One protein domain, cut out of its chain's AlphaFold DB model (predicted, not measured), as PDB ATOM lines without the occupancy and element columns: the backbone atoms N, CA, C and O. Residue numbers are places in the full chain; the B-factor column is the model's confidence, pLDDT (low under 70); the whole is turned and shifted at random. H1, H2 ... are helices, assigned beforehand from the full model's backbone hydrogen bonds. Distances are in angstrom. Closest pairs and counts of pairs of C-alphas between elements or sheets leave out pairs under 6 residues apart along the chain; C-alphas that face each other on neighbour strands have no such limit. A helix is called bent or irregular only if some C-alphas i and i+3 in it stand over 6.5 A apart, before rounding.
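Overview. This is residues 22 to 79 of the 408 residues of the protein "MAK10-like protein" of Tanacetum cinerariifolium (UniProt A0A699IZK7). One long helix, H2, makes the length of the model like a bare bar, with a short helix at each end: H1 folds back at a slant beside the first turns of H2, and H3 is set crosswise beyond its last turn. The two short helices are at opposite ends of the bar, and over most of its length H2 has nothing packed on it, so that the three helices form an open bracket without a shared core. The printed part has 58 residues with three named helices, in the order H1, H2, H3 along the chain, and no named strand; the class is all helix, with 45 of the 58 printed residues in helices. The whole is extended, with a radius of gyration of the C-alphas of 17.8 A, and the C-alphas span 50 by 21 by 18 A along their three main axes.

Arrangement. The longest helix, H2, residues 33 to 59, touches no helix. Its residues 37 to 52 stand free: none of them has a C-alpha within 10 A of one that is 8 or more residues away along the chain. Residues 29 to 35, of which 33 to 35 belong to H2, stand free as well. Before H2 comes H1, residues 22 to 28, which is close to H2 but not clearly touching it, with 1 pair of C-alphas within 8 A. That closest pair is Ala 28 and Arg 36, whose C-alphas are 7.3 A apart. The lines of H1 and H2 stand at a steep tilt of 54 degrees, the two run opposite ways, and their centres are 20.2 A apart. After H2 comes H3, residues 69 to 79, and these two are apart: no C-alpha of H3 is within 8 A of one of H2. H1 and H3 are apart too. In the backbones of H2 and H3, every pair of O of residue i and N of residue i+4 is within hydrogen-bond range. In H1, 2 of 3 such pairs are within range.

Along the chain. H2 has 27 residues, from Ala 33 with its C-alpha at (-0.115, -5.947, -44.335) to Ser 59 with its C-alpha at (-4.914, -42.307, -57.947), and its first and last C-alphas are 39.1 A apart. Along it y falls from -5.947 to -42.307. H1 has 7 residues, Pro 22 to Ala 28, and begins at C-alpha 22 at (-18.079, -12.940, -39.521); from first to last C-alpha it measures 10.6 A. H3 has 11 residues, Thr 69 to Phe 79, and measures 15.3 A from first to last C-alpha. It ends at C-alpha 79 at (2.562, -47.480, -54.799); between C-alphas 69 and 79, z goes from -41.161 to -54.799 while y goes from -46.607 to -47.480. No helix is bent or irregular.

Size, cuts and confidence. The outline is a rod. The two C-alphas farthest apart are those of Gly 30 and Asp 78, at 50.3 A, and the first and last printed C-alphas, of Pro 22 and Phe 79, are 43.0 A apart. Without the stretches that stand free, 35 residues remain, spanning 48 by 17 by 16 A. The printed part has no cut. The link from H1 to H2, with 4 residues, is tight, the link from H2 to H3, with 9 residues, is short, and no link is long. The mean pLDDT of the printed part is 73.2. Twelve residues are under 70: residues 22 to 31, residue 33 and residue 35. H1 has a mean pLDDT of 40, against 77 for H2 and 81 for H3.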
ATOM      1  N   PRO A  22     -17.726 -14.344 -39.778       38.47
ATOM      2  CA  PRO A  22     -18.079 -12.940 -39.521       38.47
ATOM      3  C   PRO A  22     -17.011 -12.180 -38.718       38.47
ATOM      4  O   PRO A  22     -16.959 -10.952 -38.746       38.47
ATOM      5  N   PHE A  23     -16.144 -12.900 -37.998       35.75
ATOM      6  CA  PHE A  23     -15.070 -12.313 -37.196       35.75
ATOM      7  C   PHE A  23     -13.800 -12.087 -38.025       35.75
ATOM      8  O   PHE A  23     -13.103 -11.103 -37.803       35.75
ATOM      9  N   ALA A  24     -13.535 -12.935 -39.024       39.25
ATOM     10  CA  ALA A  24     -12.379 -12.810 -39.914       39.25
ATOM     11  C   ALA A  24     -12.448 -11.563 -40.819       39.25
ATOM     12  O   ALA A  24     -11.437 -10.891 -41.013       39.25
ATOM     13  N   ILE A  25     -13.643 -11.194 -41.302       42.59
ATOM     14  CA  ILE A  25     -13.838  -9.989 -42.133       42.59
ATOM     15  C   ILE A  25     -13.618  -8.707 -41.309       42.59
ATOM     16  O   ILE A  25     -13.021  -7.750 -41.798       42.59
ATOM     17  N   LYS A  26     -14.017  -8.708 -40.028       38.97
ATOM     18  CA  LYS A  26     -13.816  -7.572 -39.115       38.97
ATOM     19  C   LYS A  26     -12.396  -7.504 -38.534       38.97
ATOM     20  O   LYS A  26     -11.938  -6.420 -38.201       38.97
ATOM     21  N   LEU A  27     -11.688  -8.638 -38.454       44.06
ATOM     22  CA  LEU A  27     -10.259  -8.695 -38.120       44.06
ATOM     23  C   LEU A  27      -9.396  -8.140 -39.260       44.06
ATOM     24  O   LEU A  27      -8.394  -7.478 -39.010       44.06
ATOM     25  N   ALA A  28      -9.781  -8.393 -40.516       42.53
ATOM     26  CA  ALA A  28      -8.985  -7.981 -41.663       42.53
ATOM     27  C   ALA A  28      -8.782  -6.462 -41.691       42.53
ATOM     28  O   ALA A  28      -7.647  -6.028 -41.862       42.53
ATOM     29  N   THR A  29      -9.806  -5.644 -41.432       46.72
ATOM     30  CA  THR A  29      -9.734  -4.173 -41.539       46.72
ATOM     31  C   THR A  29      -8.737  -3.496 -40.588       46.72
ATOM     32  O   THR A  29      -8.366  -2.359 -40.861       46.72
ATOM     33  N   GLY A  30      -8.227  -4.187 -39.559       44.41
ATOM     34  CA  GLY A  30      -7.239  -3.645 -38.611       44.41
ATOM     35  C   GLY A  30      -5.832  -4.260 -38.656       44.41
ATOM     36  O   GLY A  30      -4.942  -3.775 -37.964       44.41
ATOM     37  N   LEU A  31      -5.594  -5.322 -39.435       56.81
ATOM     38  CA  LEU A  31      -4.310  -6.039 -39.415       56.81
ATOM     39  C   LEU A  31      -3.251  -5.434 -40.344       56.81
ATOM     40  O   LEU A  31      -3.545  -5.049 -41.479       56.81
ATOM     41  N   THR A  32      -1.997  -5.428 -39.877       78.12
ATOM     42  CA  THR A  32      -0.831  -5.012 -40.669       78.12
ATOM     43  C   THR A  32      -0.697  -5.871 -41.931       78.12
ATOM     44  O   THR A  32      -0.976  -7.072 -41.918       78.12
ATOM     45  N   ALA A  33      -0.248  -5.268 -43.039       69.06
ATOM     46  CA  ALA A  33      -0.115  -5.947 -44.335       69.06
ATOM     47  C   ALA A  33       0.713  -7.246 -44.258       69.06
ATOM     48  O   ALA A  33       0.441  -8.201 -44.980       69.06
ATOM     49  N   LYS A  34       1.675  -7.304 -43.328       72.44
ATOM     50  CA  LYS A  34       2.515  -8.479 -43.084       72.44
ATOM     51  C   LYS A  34       1.714  -9.669 -42.547       72.44
ATOM     52  O   LYS A  34       1.773 -10.740 -43.134       72.44
ATOM     53  N   LEU A  35       0.898  -9.467 -41.508       66.31
ATOM     54  CA  LEU A  35       0.103 -10.558 -40.933       66.31
ATOM     55  C   LEU A  35      -0.988 -11.043 -41.898       66.31
ATOM     56  O   LEU A  35      -1.298 -12.231 -41.936       66.31
ATOM     57  N   ARG A  36      -1.540 -10.143 -42.725       78.62
ATOM     58  CA  ARG A  36      -2.463 -10.534 -43.802       78.62
ATOM     59  C   ARG A  36      -1.790 -11.465 -44.816       78.62
ATOM     60  O   ARG A  36      -2.388 -12.468 -45.191       78.62
ATOM     61  N   ASN A  37      -0.556 -11.162 -45.220       75.62
ATOM     62  CA  ASN A  37       0.196 -12.004 -46.149       75.62
ATOM     63  C   ASN A  37       0.558 -13.360 -45.532       75.62
ATOM     64  O   ASN A  37       0.401 -14.377 -46.199       75.62
ATOM     65  N   ASP A  38       0.954 -13.399 -44.260       72.31
ATOM     66  CA  ASP A  38       1.296 -14.656 -43.580       72.31
ATOM     67  C   ASP A  38       0.073 -15.588 -43.450       72.31
ATOM     68  O   ASP A  38       0.175 -16.796 -43.670       72.31
ATOM     69  N   ILE A  39      -1.115 -15.031 -43.179       78.62
ATOM     70  CA  ILE A  39      -2.377 -15.789 -43.153       78.62
ATOM     71  C   ILE A  39      -2.739 -16.309 -44.552       78.62
ATOM     72  O   ILE A  39      -3.139 -17.466 -44.684       78.62
ATOM     73  N   LEU A  40      -2.578 -15.489 -45.597       82.75
ATOM     74  CA  LEU A  40      -2.839 -15.904 -46.981       82.75
ATOM     75  C   LEU A  40      -1.891 -17.022 -47.434       82.75
ATOM     76  O   LEU A  40      -2.340 -17.987 -48.051       82.75
ATOM     77  N   MET A  41      -0.608 -16.939 -47.077       81.44
ATOM     78  CA  MET A  41       0.379 -17.982 -47.371       81.44
ATOM     79  C   MET A  41       0.037 -19.302 -46.673       81.44
ATOM     80  O   MET A  41       0.092 -20.364 -47.292       81.44
ATOM     81  N   LEU A  42      -0.386 -19.246 -45.405       74.62
ATOM     82  CA  LEU A  42      -0.802 -20.434 -44.660       74.62
ATOM     83  C   LEU A  42      -2.064 -21.078 -45.261       74.62
ATOM     84  O   LEU A  42      -2.147 -22.301 -45.368       74.62
ATOM     85  N   GLN A  43      -3.031 -20.264 -45.695       78.94
ATOM     86  CA  GLN A  43      -4.246 -20.740 -46.365       78.94
ATOM     87  C   GLN A  43      -3.948 -21.385 -47.724       78.94
ATOM     88  O   GLN A  43      -4.545 -22.411 -48.059       78.94
ATOM     89  N   GLN A  44      -3.016 -20.816 -48.493       84.94
ATOM     90  CA  GLN A  44      -2.588 -21.369 -49.776       84.94
ATOM     91  C   GLN A  44      -1.893 -22.724 -49.593       84.94
ATOM     92  O   GLN A  44      -2.255 -23.692 -50.259       84.94
ATOM     93  N   HIS A  45      -0.989 -22.830 -48.618       78.31
ATOM     94  CA  HIS A  45      -0.295 -24.082 -48.322       78.31
ATOM     95  C   HIS A  45      -1.260 -25.200 -47.880       78.31
ATOM     96  O   HIS A  45      -1.155 -26.344 -48.325       78.31
ATOM     97  N   GLN A  46      -2.269 -24.872 -47.062       72.31
ATOM     98  CA  GLN A  46      -3.309 -25.835 -46.681       72.31
ATOM     99  C   GLN A  46      -4.180 -26.273 -47.868       72.31
ATOM    100  O   GLN A  46      -4.564 -27.442 -47.952       72.31
ATOM    101  N   ARG A  47      -4.482 -25.361 -48.803       78.31
ATOM    102  CA  ARG A  47      -5.223 -25.681 -50.033       78.31
ATOM    103  C   ARG A  47      -4.433 -26.640 -50.924       78.31
ATOM    104  O   ARG A  47      -5.018 -27.586 -51.450       78.31
ATOM    105  N   GLU A  48      -3.132 -26.414 -51.072       79.81
ATOM    106  CA  GLU A  48      -2.234 -27.264 -51.861       79.81
ATOM    107  C   GLU A  48      -2.121 -28.669 -51.254       79.81
ATOM    108  O   GLU A  48      -2.365 -29.651 -51.954       79.81
ATOM    109  N   SER A  49      -1.916 -28.772 -49.937       77.38
ATOM    110  CA  SER A  49      -1.860 -30.057 -49.225       77.38
ATOM    111  C   SER A  49      -3.171 -30.859 -49.322       77.38
ATOM    112  O   SER A  49      -3.159 -32.070 -49.552       77.38
ATOM    113  N   LEU A  50      -4.331 -30.194 -49.221       75.88
ATOM    114  CA  LEU A  50      -5.633 -30.849 -49.399       75.88
ATOM    115  C   LEU A  50      -5.894 -31.274 -50.854       75.88
ATOM    116  O   LEU A  50      -6.582 -32.273 -51.081       75.88
ATOM    117  N   SER A  51      -5.374 -30.527 -51.830       80.19
ATOM    118  CA  SER A  51      -5.443 -30.890 -53.248       80.19
ATOM    119  C   SER A  51      -4.600 -32.130 -53.527       80.19
ATOM    120  O   SER A  51      -5.087 -33.067 -54.152       80.19
ATOM    121  N   GLU A  52      -3.378 -32.181 -53.002       82.25
ATOM    122  CA  GLU A  52      -2.472 -33.320 -53.152       82.25
ATOM    123  C   GLU A  52      -3.054 -34.593 -52.524       82.25
ATOM    124  O   GLU A  52      -3.117 -35.636 -53.174       82.25
ATOM    125  N   ALA A  53      -3.616 -34.494 -51.314       71.69
ATOM    126  CA  ALA A  53      -4.294 -35.615 -50.664       71.69
ATOM    127  C   ALA A  53      -5.499 -36.142 -51.470       71.69
ATOM    128  O   ALA A  53      -5.751 -37.348 -51.494       71.69
ATOM    129  N   ARG A  54      -6.249 -35.262 -52.155       78.38
ATOM    130  CA  ARG A  54      -7.332 -35.674 -53.067       78.38
ATOM    131  C   ARG A  54      -6.793 -36.366 -54.313       78.38
ATOM    132  O   ARG A  54      -7.371 -37.371 -54.710       78.38
ATOM    133  N   THR A  55      -5.710 -35.864 -54.899       77.50
ATOM    134  CA  THR A  55      -5.071 -36.480 -56.068       77.50
ATOM    135  C   THR A  55      -4.539 -37.873 -55.732       77.50
ATOM    136  O   THR A  55      -4.780 -38.811 -56.484       77.50
ATOM    137  N   ILE A  56      -3.899 -38.048 -54.571       80.44
ATOM    138  CA  ILE A  56      -3.408 -39.355 -54.100       80.44
ATOM    139  C   ILE A  56      -4.570 -40.337 -53.889       80.44
ATOM    140  O   ILE A  56      -4.507 -41.482 -54.334       80.44
ATOM    141  N   ASP A  57      -5.658 -39.894 -53.256       80.94
ATOM    142  CA  ASP A  57      -6.860 -40.714 -53.068       80.94
ATOM    143  C   ASP A  57      -7.512 -41.093 -54.403       80.94
ATOM    144  O   ASP A  57      -7.871 -42.251 -54.602       80.94
ATOM    145  N   GLN A  58      -7.587 -40.166 -55.363       82.75
ATOM    146  CA  GLN A  58      -8.071 -40.445 -56.718       82.75
ATOM    147  C   GLN A  58      -7.191 -41.463 -57.455       82.75
ATOM    148  O   GLN A  58      -7.729 -42.407 -58.035       82.75
ATOM    149  N   SER A  59      -5.862 -41.334 -57.381       80.06
ATOM    150  CA  SER A  59      -4.914 -42.307 -57.947       80.06
ATOM    151  C   SER A  59      -5.036 -43.688 -57.296       80.06
ATOM    152  O   SER A  59      -4.868 -44.708 -57.960       80.06
ATOM    153  N   ALA A  60      -5.423 -43.740 -56.019       76.44
ATOM    154  CA  ALA A  60      -5.757 -44.970 -55.304       76.44
ATOM    155  C   ALA A  60      -7.213 -45.450 -55.522       76.44
ATOM    156  O   ALA A  60      -7.703 -46.327 -54.800       76.44
ATOM    157  N   GLY A  61      -7.930 -44.884 -56.499       87.69
ATOM    158  CA  GLY A  61      -9.301 -45.261 -56.855       87.69
ATOM    159  C   GLY A  61     -10.364 -44.839 -55.836       87.69
ATOM    160  O   GLY A  61     -11.409 -45.483 -55.756       87.69
ATOM    161  N   GLY A  62     -10.090 -43.813 -55.028       86.38
ATOM    162  CA  GLY A  62     -10.968 -43.277 -53.981       86.38
ATOM    163  C   GLY A  62     -11.082 -44.156 -52.732       86.38
ATOM    164  O   GLY A  62     -11.949 -43.925 -51.895       86.38
ATOM    165  N   LYS A  63     -10.251 -45.201 -52.617       85.69
ATOM    166  CA  LYS A  63     -10.364 -46.231 -51.569       85.69
ATOM    167  C   LYS A  63      -9.503 -45.954 -50.338       85.69
ATOM    168  O   LYS A  63      -9.568 -46.734 -49.386       85.69
ATOM    169  N   LEU A  64      -8.687 -44.893 -50.324       82.25
ATOM    170  CA  LEU A  64      -7.822 -44.602 -49.172       82.25
ATOM    171  C   LEU A  64      -8.629 -44.111 -47.964       82.25
ATOM    172  O   LEU A  64      -8.205 -44.330 -46.828       82.25
ATOM    173  N   ARG A  65      -9.805 -43.512 -48.192       79.69
ATOM    174  CA  ARG A  65     -10.710 -43.029 -47.131       79.69
ATOM    175  C   ARG A  65     -11.429 -44.141 -46.370       79.69
ATOM    176  O   ARG A  65     -11.724 -43.957 -45.189       79.69
ATOM    177  N   ASP A  66     -11.660 -45.278 -47.020       82.56
ATOM    178  CA  ASP A  66     -12.409 -46.409 -46.454       82.56
ATOM    179  C   ASP A  66     -11.512 -47.405 -45.706       82.56
ATOM    180  O   ASP A  66     -12.000 -48.328 -45.054       82.56
ATOM    181  N   ARG A  67     -10.189 -47.223 -45.785       82.31
ATOM    182  CA  ARG A  67      -9.201 -48.128 -45.197       82.31
ATOM    183  C   ARG A  67      -8.688 -47.626 -43.849       82.31
ATOM    184  O   ARG A  67      -8.605 -46.425 -43.552       82.31
ATOM    185  N   ASN A  68      -8.357 -48.574 -42.978       88.00
ATOM    186  CA  ASN A  68      -7.693 -48.247 -41.721       88.00
ATOM    187  C   ASN A  68      -6.229 -47.847 -41.982       88.00
ATOM    188  O   ASN A  68      -5.664 -48.132 -43.035       88.00
ATOM    189  N   THR A  69      -5.600 -47.182 -41.013       73.38
ATOM    190  CA  THR A  69      -4.254 -46.607 -41.161       73.38
ATOM    191  C   THR A  69      -3.212 -47.634 -41.620       73.38
ATOM    192  O   THR A  69      -2.350 -47.304 -42.427       73.38
ATOM    193  N   LYS A  70      -3.313 -48.893 -41.174       83.56
ATOM    194  CA  LYS A  70      -2.375 -49.964 -41.539       83.56
ATOM    195  C   LYS A  70      -2.529 -50.391 -43.003       83.56
ATOM    196  O   LYS A  70      -1.533 -50.588 -43.690       83.56
ATOM    197  N   GLU A  71      -3.763 -50.492 -43.487       85.19
ATOM    198  CA  GLU A  71      -4.078 -50.830 -44.880       85.19
ATOM    199  C   GLU A  71      -3.768 -49.690 -45.854       85.19
ATOM    200  O   GLU A  71      -3.277 -49.946 -46.954       85.19
ATOM    201  N   SER A  72      -4.013 -48.437 -45.458       82.69
ATOM    202  CA  SER A  72      -3.646 -47.262 -46.258       82.69
ATOM    203  C   SER A  72      -2.126 -47.133 -46.392       82.69
ATOM    204  O   SER A  72      -1.632 -46.851 -47.481       82.69
ATOM    205  N   TRP A  73      -1.373 -47.419 -45.323       81.31
ATOM    206  CA  TRP A  73       0.091 -47.467 -45.368       81.31
ATOM    207  C   TRP A  73       0.640 -48.621 -46.210       81.31
ATOM    208  O   TRP A  73       1.657 -48.441 -46.873       81.31
ATOM    209  N   ALA A  74      -0.009 -49.789 -46.208       85.00
ATOM    210  CA  ALA A  74       0.375 -50.896 -47.086       85.00
ATOM    211  C   ALA A  74       0.184 -50.527 -48.568       85.00
ATOM    212  O   ALA A  74       1.105 -50.700 -49.354       85.00
ATOM    213  N   LEU A  75      -0.950 -49.907 -48.920       84.31
ATOM    214  CA  LEU A  75      -1.199 -49.394 -50.274       84.31
ATOM    215  C   LEU A  75      -0.181 -48.332 -50.706       84.31
ATOM    216  O   LEU A  75       0.297 -48.367 -51.832       84.31
ATOM    217  N   LEU A  76       0.148 -47.385 -49.822       80.31
ATOM    218  CA  LEU A  76       1.160 -46.361 -50.099       80.31
ATOM    219  C   LEU A  76       2.547 -46.977 -50.334       80.31
ATOM    220  O   LEU A  76       3.273 -46.511 -51.206       80.31
ATOM    221  N   LYS A  77       2.902 -48.041 -49.602       81.56
ATOM    222  CA  LYS A  77       4.138 -48.801 -49.844       81.56
ATOM    223  C   LYS A  77       4.103 -49.544 -51.179       81.56
ATOM    224  O   LYS A  77       5.099 -49.509 -51.890       81.56
ATOM    225  N   ASP A  78       2.974 -50.147 -51.542       78.50
ATOM    226  CA  ASP A  78       2.806 -50.803 -52.846       78.50
ATOM    227  C   ASP A  78       2.902 -49.795 -54.007       78.50
ATOM    228  O   ASP A  78       3.506 -50.098 -55.033       78.50
ATOM    229  N   PHE A  79       2.386 -48.570 -53.832       77.19
ATOM    230  CA  PHE A  79       2.562 -47.480 -54.799       77.19
ATOM    231  C   PHE A  79       4.018 -47.006 -54.895       77.19
ATOM    232  O   PHE A  79       4.517 -46.828 -56.001       77.19
TER     233      PHE A  79